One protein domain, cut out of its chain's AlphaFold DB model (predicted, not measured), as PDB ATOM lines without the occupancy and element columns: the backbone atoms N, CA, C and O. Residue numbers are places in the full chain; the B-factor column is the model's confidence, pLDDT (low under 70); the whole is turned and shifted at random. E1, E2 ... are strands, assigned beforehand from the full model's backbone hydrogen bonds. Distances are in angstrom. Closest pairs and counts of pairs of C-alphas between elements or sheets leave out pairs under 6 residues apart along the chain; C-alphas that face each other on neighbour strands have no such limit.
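What this domain is: This is residues 123 to 191 of the 335 residues of the protein "Bacterial Ig-like domain (Group 2)" of Firmicutes bacterium ADurb.BinA205 (UniProt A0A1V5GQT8). With little regular structure, the domain is a twisted sheet, E3 E2 E5 E4, making one wall, while short E1 and parts of the loops 123 to 138 and 164 to 175 cover one face. The printed part has 69 residues, 24 in five named strands, E1 to E5 along the chain, with no named helix: all strand, the sheet mixed. It is compact, radius of gyration of the C-alphas 10.7 A, spanning 31 by 21 by 18 A.

How they stand to each other: Residues 123 to 124 pair parallel with 140 to 141 of E1, residues 139 to 141, which pairs with no named strand. E2, residues 150 to 154, and E3, residues 160 to 163, form an antiparallel hairpin, N 153 and O 161 3.0 A apart. E4, residues 176 to 182, and E5, residues 185 to 189, form another, N 187 and O 180 2.9 A apart. E2 and E5 are parallel, N 152 and O 186 2.8 A apart.

Where its parts are: E1 spans 6.0 A from C-alpha 139 (240.344, 210.630, 158.738), E2 12.5 A, E3 9.2 A, E4 17.5 A, and E5 13.1 A to C-alpha 189 (233.046, 205.723, 170.764).

The domain as a whole: The printed part has no cut. The link E3 to E4 is long, 12 residues. Thirty residues, among them 146 to 167, have pLDDT under 70.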
ATOM      1  N   TYR A 123     243.107 214.297 160.852       90.19
ATOM      2  CA  TYR A 123     243.700 214.499 162.168       90.19
ATOM      3  C   TYR A 123     244.918 213.602 162.324       90.19
ATOM      4  O   TYR A 123     244.830 212.387 162.139       90.19
ATOM      5  N   ASN A 124     246.056 214.178 162.704       88.31
ATOM      6  CA  ASN A 124     247.220 213.379 163.063       88.31
ATOM      7  C   ASN A 124     246.964 212.704 164.410       88.31
ATOM      8  O   ASN A 124     246.644 213.365 165.396       88.31
ATOM      9  N   THR A 125     247.179 211.395 164.489       83.31
ATOM     10  CA  THR A 125     246.987 210.632 165.737       83.31
ATOM     11  C   THR A 125     247.884 211.083 166.895       83.31
ATOM     12  O   THR A 125     247.605 210.746 168.039       83.31
ATOM     13  N   SER A 126     248.942 211.855 166.638       82.88
ATOM     14  CA  SER A 126     249.781 212.464 167.679       82.88
ATOM     15  C   SER A 126     249.271 213.816 168.197       82.88
ATOM     16  O   SER A 126     249.807 214.326 169.179       82.88
ATOM     17  N   GLU A 127     248.271 214.405 167.538       86.31
ATOM     18  CA  GLU A 127     247.723 215.731 167.851       86.31
ATOM     19  C   GLU A 127     246.355 215.653 168.542       86.31
ATOM     20  O   GLU A 127     245.908 216.646 169.113       86.31
ATOM     21  N   VAL A 128     245.713 214.481 168.528       84.38
ATOM     22  CA  VAL A 128     244.412 214.268 169.173       84.38
ATOM     23  C   VAL A 128     244.533 214.170 170.695       84.38
ATOM     24  O   VAL A 128     245.509 213.652 171.240       84.38
ATOM     25  N   SER A 129     243.516 214.668 171.388       81.88
ATOM     26  CA  SER A 129     243.412 214.741 172.842       81.88
ATOM     27  C   SER A 129     242.069 214.209 173.341       81.88
ATOM     28  O   SER A 129     241.083 214.138 172.608       81.88
ATOM     29  N   LEU A 130     242.030 213.794 174.612       75.56
ATOM     30  CA  LEU A 130     240.818 213.259 175.237       75.56
ATOM     31  C   LEU A 130     239.657 214.261 175.116       75.56
ATOM     32  O   LEU A 130     239.809 215.421 175.499       75.56
ATOM     33  N   GLY A 131     238.505 213.790 174.635       72.38
ATOM     34  CA  GLY A 131     237.305 214.594 174.397       72.38
ATOM     35  C   GLY A 131     237.206 215.207 172.995       72.38
ATOM     36  O   GLY A 131     236.192 215.841 172.691       72.38
ATOM     37  N   ASP A 132     238.210 215.027 172.132       84.06
ATOM     38  CA  ASP A 132     238.120 215.457 170.736       84.06
ATOM     39  C   ASP A 132     236.968 214.748 170.024       84.06
ATOM     40  O   ASP A 132     236.770 213.538 170.164       84.06
ATOM     41  N   LYS A 133     236.204 215.523 169.252       86.06
ATOM     42  CA  LYS A 133     235.039 215.047 168.504       86.06
ATOM     43  C   LYS A 133     235.356 215.003 167.024       86.06
ATOM     44  O   LYS A 133     235.856 215.973 166.462       86.06
ATOM     45  N   PHE A 134     234.977 213.906 166.398       88.38
ATOM     46  CA  PHE A 134     235.198 213.635 164.991       88.38
ATOM     47  C   PHE A 134     233.874 213.321 164.313       88.38
ATOM     48  O   PHE A 134     232.970 212.726 164.904       88.38
ATOM     49  N   ARG A 135     233.761 213.701 163.048       89.62
ATOM     50  CA  ARG A 135     232.579 213.407 162.242       89.62
ATOM     51  C   ARG A 135     232.793 212.136 161.445       89.62
ATOM     52  O   ARG A 135     233.913 211.760 161.100       89.62
ATOM     53  N   LYS A 136     231.688 211.515 161.058       87.69
ATOM     54  CA  LYS A 136     231.678 210.505 160.012       87.69
ATOM     55  C   LYS A 136     232.438 211.031 158.790       87.69
ATOM     56  O   LYS A 136     232.185 212.144 158.331       87.69
ATOM     57  N   TYR A 137     233.304 210.184 158.245       90.31
ATOM     58  CA  TYR A 137     234.206 210.445 157.122       90.31
ATOM     59  C   TYR A 137     235.441 211.301 157.413       90.31
ATOM     60  O   TYR A 137     236.253 211.463 156.503       90.31
ATOM     61  N   ASP A 138     235.622 211.802 158.635       92.06
ATOM     62  CA  ASP A 138     236.917 212.341 159.042       92.06
ATOM     63  C   ASP A 138     237.970 211.216 159.075       92.06
ATOM     64  O   ASP A 138     237.650 210.041 159.284       92.06
ATOM     65  N   THR A 139     239.232 211.575 158.854       89.56
ATOM     66  CA  THR A 139     240.344 210.630 158.738       89.56
ATOM     67  C   THR A 139     241.303 210.776 159.909       89.56
ATOM     68  O   THR A 139     241.809 211.865 160.176       89.56
ATOM     69  N   LEU A 140     241.624 209.664 160.561       88.50
ATOM     70  CA  LEU A 140     242.741 209.571 161.492       88.50
ATOM     71  C   LEU A 140     243.988 209.140 160.720       88.50
ATOM     72  O   LEU A 140     244.090 207.996 160.273       88.50
ATOM     73  N   HIS A 141     244.917 210.077 160.556       87.69
ATOM     74  CA  HIS A 141     246.189 209.873 159.878       87.69
ATOM     75  C   HIS A 141     247.270 209.432 160.865       87.69
ATOM     76  O   HIS A 141     247.466 210.021 161.938       87.69
ATOM     77  N   TYR A 142     248.017 208.403 160.487       83.50
ATOM     78  CA  TYR A 142     249.166 207.956 161.255       83.50
ATOM     79  C   TYR A 142     250.447 208.650 160.810       83.50
ATOM     80  O   TYR A 142     251.017 208.362 159.762       83.50
ATOM     81  N   ASP A 143     250.943 209.533 161.673       81.31
ATOM     82  CA  ASP A 143     252.085 210.403 161.390       81.31
ATOM     83  C   ASP A 143     253.457 209.758 161.675       81.31
ATOM     84  O   ASP A 143     254.497 210.421 161.615       81.31
ATOM     85  N   GLY A 144     253.487 208.471 162.035       75.44
ATOM     86  CA  GLY A 144     254.720 207.743 162.326       75.44
ATOM     87  C   GLY A 144     255.293 207.939 163.735       75.44
ATOM     88  O   GLY A 144     256.249 207.239 164.082       75.44
ATOM     89  N   LYS A 145     254.749 208.848 164.559       72.94
ATOM     90  CA  LYS A 145     255.289 209.131 165.905       72.94
ATOM     91  C   LYS A 145     254.790 208.159 166.973       72.94
ATOM     92  O   LYS A 145     255.508 207.901 167.937       72.94
ATOM     93  N   SER A 146     253.621 207.556 166.768       62.09
ATOM     94  CA  SER A 146     252.976 206.642 167.723       62.09
ATOM     95  C   SER A 146     253.017 205.186 167.230       62.09
ATOM     96  O   SER A 146     251.987 204.543 167.010       62.09
ATOM     97  N   LYS A 147     254.221 204.661 166.963       57.19
ATOM     98  CA  LYS A 147     254.411 203.345 166.325       57.19
ATOM     99  C   LYS A 147     253.808 202.204 167.132       57.19
ATOM    100  O   LYS A 147     254.330 201.852 168.181       57.19
ATOM    101  N   GLY A 148     252.784 201.569 166.560       55.22
ATOM    102  CA  GLY A 148     252.018 200.498 167.204       55.22
ATOM    103  C   GLY A 148     250.630 200.928 167.665       55.22
ATOM    104  O   GLY A 148     249.984 200.148 168.355       55.22
ATOM    105  N   SER A 149     250.174 202.127 167.284       62.31
ATOM    106  CA  SER A 149     248.845 202.580 167.675       62.31
ATOM    107  C   SER A 149     247.730 201.773 167.030       62.31
ATOM    108  O   SER A 149     247.740 201.526 165.821       62.31
ATOM    109  N   CYS A 150     246.760 201.384 167.847       63.78
ATOM    110  CA  CYS A 150     245.491 200.835 167.404       63.78
ATOM    111  C   CYS A 150     244.357 201.713 167.934       63.78
ATOM    112  O   CYS A 150     244.425 202.231 169.045       63.78
ATOM    113  N   ALA A 151     243.326 201.906 167.121       65.19
ATOM    114  CA  ALA A 151     242.087 202.520 167.546       65.19
ATOM    115  C   ALA A 151     241.083 201.409 167.855       65.19
ATOM    116  O   ALA A 151     240.763 200.589 166.997       65.19
ATOM    117  N   ASN A 152     240.594 201.366 169.087       68.81
ATOM    118  CA  ASN A 152     239.435 200.572 169.438       68.81
ATOM    119  C   ASN A 152     238.190 201.397 169.117       68.81
ATOM    120  O   ASN A 152     237.887 202.370 169.809       68.81
ATOM    121  N   VAL A 153     237.519 201.037 168.027       63.25
ATOM    122  CA  VAL A 153     236.327 201.721 167.536       63.25
ATOM    123  C   VAL A 153     235.120 200.908 167.969       63.25
ATOM    124  O   VAL A 153     234.864 199.824 167.447       63.25
ATOM    125  N   VAL A 154     234.368 201.419 168.935       61.41
ATOM    126  CA  VAL A 154     233.136 200.776 169.402       61.41
ATOM    127  C   VAL A 154     231.978 201.392 168.647       61.41
ATOM    128  O   VAL A 154     231.899 202.602 168.572       61.41
ATOM    129  N   ASN A 155     231.074 200.610 168.065       52.12
ATOM    130  CA  ASN A 155     229.877 201.164 167.427       52.12
ATOM    131  C   ASN A 155     228.671 201.197 168.385       52.12
ATOM    132  O   ASN A 155     228.669 200.570 169.441       52.12
ATOM    133  N   THR A 156     227.587 201.870 167.983       45.75
ATOM    134  CA  THR A 156     226.336 201.999 168.768       45.75
ATOM    135  C   THR A 156     225.626 200.678 169.086       45.75
ATOM    136  O   THR A 156     224.672 200.658 169.861       45.75
ATOM    137  N   LYS A 157     226.058 199.564 168.486       48.97
ATOM    138  CA  LYS A 157     225.546 198.214 168.755       48.97
ATOM    139  C   LYS A 157     226.455 197.419 169.692       48.97
ATOM    140  O   LYS A 157     226.169 196.250 169.929       48.97
ATOM    141  N   GLY A 158     227.529 198.028 170.199       47.00
ATOM    142  CA  GLY A 158     228.492 197.357 171.061       47.00
ATOM    143  C   GLY A 158     229.503 196.483 170.324       47.00
ATOM    144  O   GLY A 158     230.257 195.761 170.969       47.00
ATOM    145  N   ASN A 159     229.536 196.522 168.987       44.91
ATOM    146  CA  ASN A 159     230.595 195.829 168.266       44.91
ATOM    147  C   ASN A 159     231.864 196.670 168.378       44.91
ATOM    148  O   ASN A 159     231.856 197.846 168.008       44.91
ATOM    149  N   TYR A 160     232.935 196.047 168.845       56.12
ATOM    150  CA  TYR A 160     234.277 196.599 168.792       56.12
ATOM    151  C   TYR A 160     234.923 196.196 167.464       56.12
ATOM    152  O   TYR A 160     234.795 195.050 167.026       56.12
ATOM    153  N   ASP A 161     235.609 197.130 166.821       50.03
ATOM    154  CA  ASP A 161     236.563 196.829 165.762       50.03
ATOM    155  C   ASP A 161     237.934 197.353 166.190       50.03
ATOM    156  O   ASP A 161     238.078 198.510 166.596       50.03
ATOM    157  N   LEU A 162     238.934 196.473 166.152       52.62
ATOM    158  CA  LEU A 162     240.307 196.848 166.454       52.62
ATOM    159  C   LEU A 162     240.950 197.314 165.156       52.62
ATOM    160  O   LEU A 162     241.382 196.517 164.323       52.62
ATOM    161  N   VAL A 163     241.023 198.624 164.999       60.38
ATOM    162  CA  VAL A 163     241.597 199.252 163.822       60.38
ATOM    163  C   VAL A 163     243.082 199.461 164.059       60.38
ATOM    164  O   VAL A 163     243.500 200.200 164.950       60.38
ATOM    165  N   TYR A 164     243.913 198.833 163.239       61.41
ATOM    166  CA  TYR A 164     245.353 199.059 163.253       61.41
ATOM    167  C   TYR A 164     245.686 200.335 162.477       61.41
ATOM    168  O   TYR A 164     245.920 200.299 161.273       61.41
ATOM    169  N   VAL A 165     245.710 201.470 163.177       66.19
ATOM    170  CA  VAL A 165     246.003 202.787 162.581       66.19
ATOM    171  C   VAL A 165     247.495 202.925 162.233       66.19
ATOM    172  O   VAL A 165     247.900 203.854 161.564       66.19
ATOM    173  N   ASN A 166     248.355 201.980 162.620       63.62
ATOM    174  CA  ASN A 166     249.800 202.034 162.375       63.62
ATOM    175  C   ASN A 166     250.261 201.663 160.948       63.62
ATOM    176  O   ASN A 166     251.475 201.650 160.714       63.62
ATOM    177  N   ILE A 167     249.351 201.302 160.036       66.50
ATOM    178  CA  ILE A 167     249.690 200.869 158.666       66.50
ATOM    179  C   ILE A 167     249.169 201.863 157.628       66.50
ATOM    180  O   ILE A 167     249.941 202.249 156.757       66.50
ATOM    181  N   ASP A 168     247.915 202.300 157.759       75.69
ATOM    182  CA  ASP A 168     247.229 203.173 156.809       75.69
ATOM    183  C   ASP A 168     246.268 204.126 157.537       75.69
ATOM    184  O   ASP A 168     245.932 203.935 158.710       75.69
ATOM    185  N   ASP A 169     245.805 205.141 156.809       85.19
ATOM    186  CA  ASP A 169     244.775 206.073 157.258       85.19
ATOM    187  C   ASP A 169     243.462 205.358 157.576       85.19
ATOM    188  O   ASP A 169     243.028 204.454 156.856       85.19
ATOM    189  N   TYR A 170     242.782 205.818 158.625       85.56
ATOM    190  CA  TYR A 170     241.473 205.297 158.994       85.56
ATOM    191  C   TYR A 170     240.379 206.341 158.816       85.56
ATOM    192  O   TYR A 170     240.388 207.375 159.479       85.56
ATOM    193  N   VAL A 171     239.404 206.045 157.954       87.12
ATOM    194  CA  VAL A 171     238.227 206.896 157.750       87.12
ATOM    195  C   VAL A 171     237.106 206.464 158.687       87.12
ATOM    196  O   VAL A 171     236.674 205.310 158.669       87.12
ATOM    197  N   LEU A 172     236.602 207.407 159.478       86.12
ATOM    198  CA  LEU A 172     235.585 207.151 160.485       86.12
ATOM    199  C   LEU A 172     234.244 206.739 159.855       86.12
ATOM    200  O   LEU A 172     233.674 207.481 159.047       86.12
ATOM    201  N   PRO A 173     233.676 205.587 160.247       80.94
ATOM    202  CA  PRO A 173     232.404 205.112 159.706       80.94
ATOM    203  C   PRO A 173     231.177 205.797 160.334       80.94
ATOM    204  O   PRO A 173     230.061 205.618 159.836       80.94
ATOM    205  N   PHE A 174     231.359 206.571 161.410       81.56
ATOM    206  CA  PHE A 174     230.326 207.310 162.143       81.56
ATOM    207  C   PHE A 174     230.939 208.477 162.939       81.56
ATOM    208  O   PHE A 174     232.158 208.551 163.068       81.56
ATOM    209  N   ASP A 175     230.093 209.363 163.474       83.19
ATOM    210  CA  ASP A 175     230.512 210.428 164.397       83.19
ATOM    211  C   ASP A 175     231.022 209.820 165.708       83.19
ATOM    212  O   ASP A 175     230.350 208.964 166.287       83.19
ATOM    213  N   ALA A 176     232.191 210.248 166.173       81.56
ATOM    214  CA  ALA A 176     232.888 209.641 167.304       81.56
ATOM    215  C   ALA A 176     233.522 210.688 168.226       81.56
ATOM    216  O   ALA A 176     233.825 211.803 167.810       81.56
ATOM    217  N   GLU A 177     233.775 210.305 169.471       80.25
ATOM    218  CA  GLU A 177     234.557 211.060 170.446       80.25
ATOM    219  C   GLU A 177     235.745 210.221 170.926       80.25
ATOM    220  O   GLU A 177     235.636 208.997 171.075       80.25
ATOM    221  N   LEU A 178     236.887 210.870 171.167       78.50
ATOM    222  CA  LEU A 178     238.031 210.245 171.818       78.50
ATOM    223  C   LEU A 178     237.766 210.097 173.315       78.50
ATOM    224  O   LEU A 178     237.811 211.073 174.060       78.50
ATOM    225  N   VAL A 179     237.551 208.865 173.769       68.69
ATOM    226  CA  VAL A 179     237.144 208.574 175.153       68.69
ATOM    227  C   VAL A 179     238.274 208.031 176.017       68.69
ATOM    228  O   VAL A 179     238.132 207.926 177.231       68.69
ATOM    229  N   GLY A 180     239.416 207.701 175.429       66.88
ATOM    230  CA  GLY A 180     240.556 207.206 176.186       66.88
ATOM    231  C   GLY A 180     241.816 207.123 175.350       66.88
ATOM    232  O   GLY A 180     241.762 206.907 174.138       66.88
ATOM    233  N   ILE A 181     242.949 207.267 176.030       68.81
ATOM    234  CA  ILE A 181     244.278 206.999 175.491       68.81
ATOM    235  C   ILE A 181     245.009 206.178 176.550       68.81
ATOM    236  O   ILE A 181     245.184 206.652 177.671       68.81
ATOM    237  N   ASP A 182     245.426 204.965 176.198       65.94
ATOM    238  CA  ASP A 182     246.283 204.134 177.043       65.94
ATOM    239  C   ASP A 182     247.471 203.613 176.234       65.94
ATOM    240  O   ASP A 182     247.313 202.855 175.276       65.94
ATOM    241  N   GLY A 183     248.673 204.063 176.589       70.06
ATOM    242  CA  GLY A 183     249.888 203.790 175.828       70.06
ATOM    243  C   GLY A 183     249.763 204.240 174.369       70.06
ATOM    244  O   GLY A 183     249.882 205.423 174.063       70.06
ATOM    245  N   LEU A 184     249.555 203.278 173.469       66.06
ATOM    246  CA  LEU A 184     249.368 203.498 172.029       66.06
ATOM    247  C   LEU A 184     247.929 203.196 171.568       66.06
ATOM    248  O   LEU A 184     247.625 203.263 170.382       66.06
ATOM    249  N   VAL A 185     247.029 202.837 172.480       67.94
ATOM    250  CA  VAL A 185     245.645 202.491 172.159       67.94
ATOM    251  C   VAL A 185     244.760 203.723 172.300       67.94
ATOM    252  O   VAL A 185     244.706 204.351 173.357       67.94
ATOM    253  N   ILE A 186     244.054 204.048 171.225       74.44
ATOM    254  CA  ILE A 186     243.086 205.140 171.122       74.44
ATOM    255  C   ILE A 186     241.692 204.525 171.241       74.44
ATOM    256  O   ILE A 186     241.371 203.595 170.508       74.44
ATOM    257  N   TYR A 187     240.845 205.025 172.133       73.56
ATOM    258  CA  TYR A 187     239.470 204.541 172.276       73.56
ATOM    259  C   TYR A 187     238.507 205.557 171.667       73.56
ATOM    260  O   TYR A 187     238.464 206.708 172.102       73.56
ATOM    261  N   LEU A 188     237.742 205.126 170.664       74.06
ATOM    262  CA  LEU A 188     236.755 205.936 169.955       74.06
ATOM    263  C   LEU A 188     235.375 205.322 170.146       74.06
ATOM    264  O   LEU A 188     235.162 204.142 169.851       74.06
ATOM    265  N   ALA A 189     234.432 206.133 170.603       70.62
ATOM    266  CA  ALA A 189     233.046 205.723 170.764       70.62
ATOM    267  C   ALA A 189     232.114 206.767 170.132       70.62
ATOM    268  O   ALA A 189     232.421 207.957 170.188       70.62
ATOM    269  N   PRO A 190     230.990 206.364 169.520       66.69
ATOM    270  CA  PRO A 190     229.943 207.289 169.140       66.69
ATOM    271  C   PRO A 190     229.301 207.866 170.398       66.69
ATOM    272  O   PRO A 190     229.495 207.344 171.496       66.69
ATOM    273  N   ASP A 191     228.506 208.916 170.216       60.75
ATOM    274  CA  ASP A 191     227.668 209.486 171.272       60.75
ATOM    275  C   ASP A 191     226.643 208.430 171.732       60.75
ATOM    276  O   ASP A 191     225.570 208.257 171.148       60.75
TER     277      ASP A 191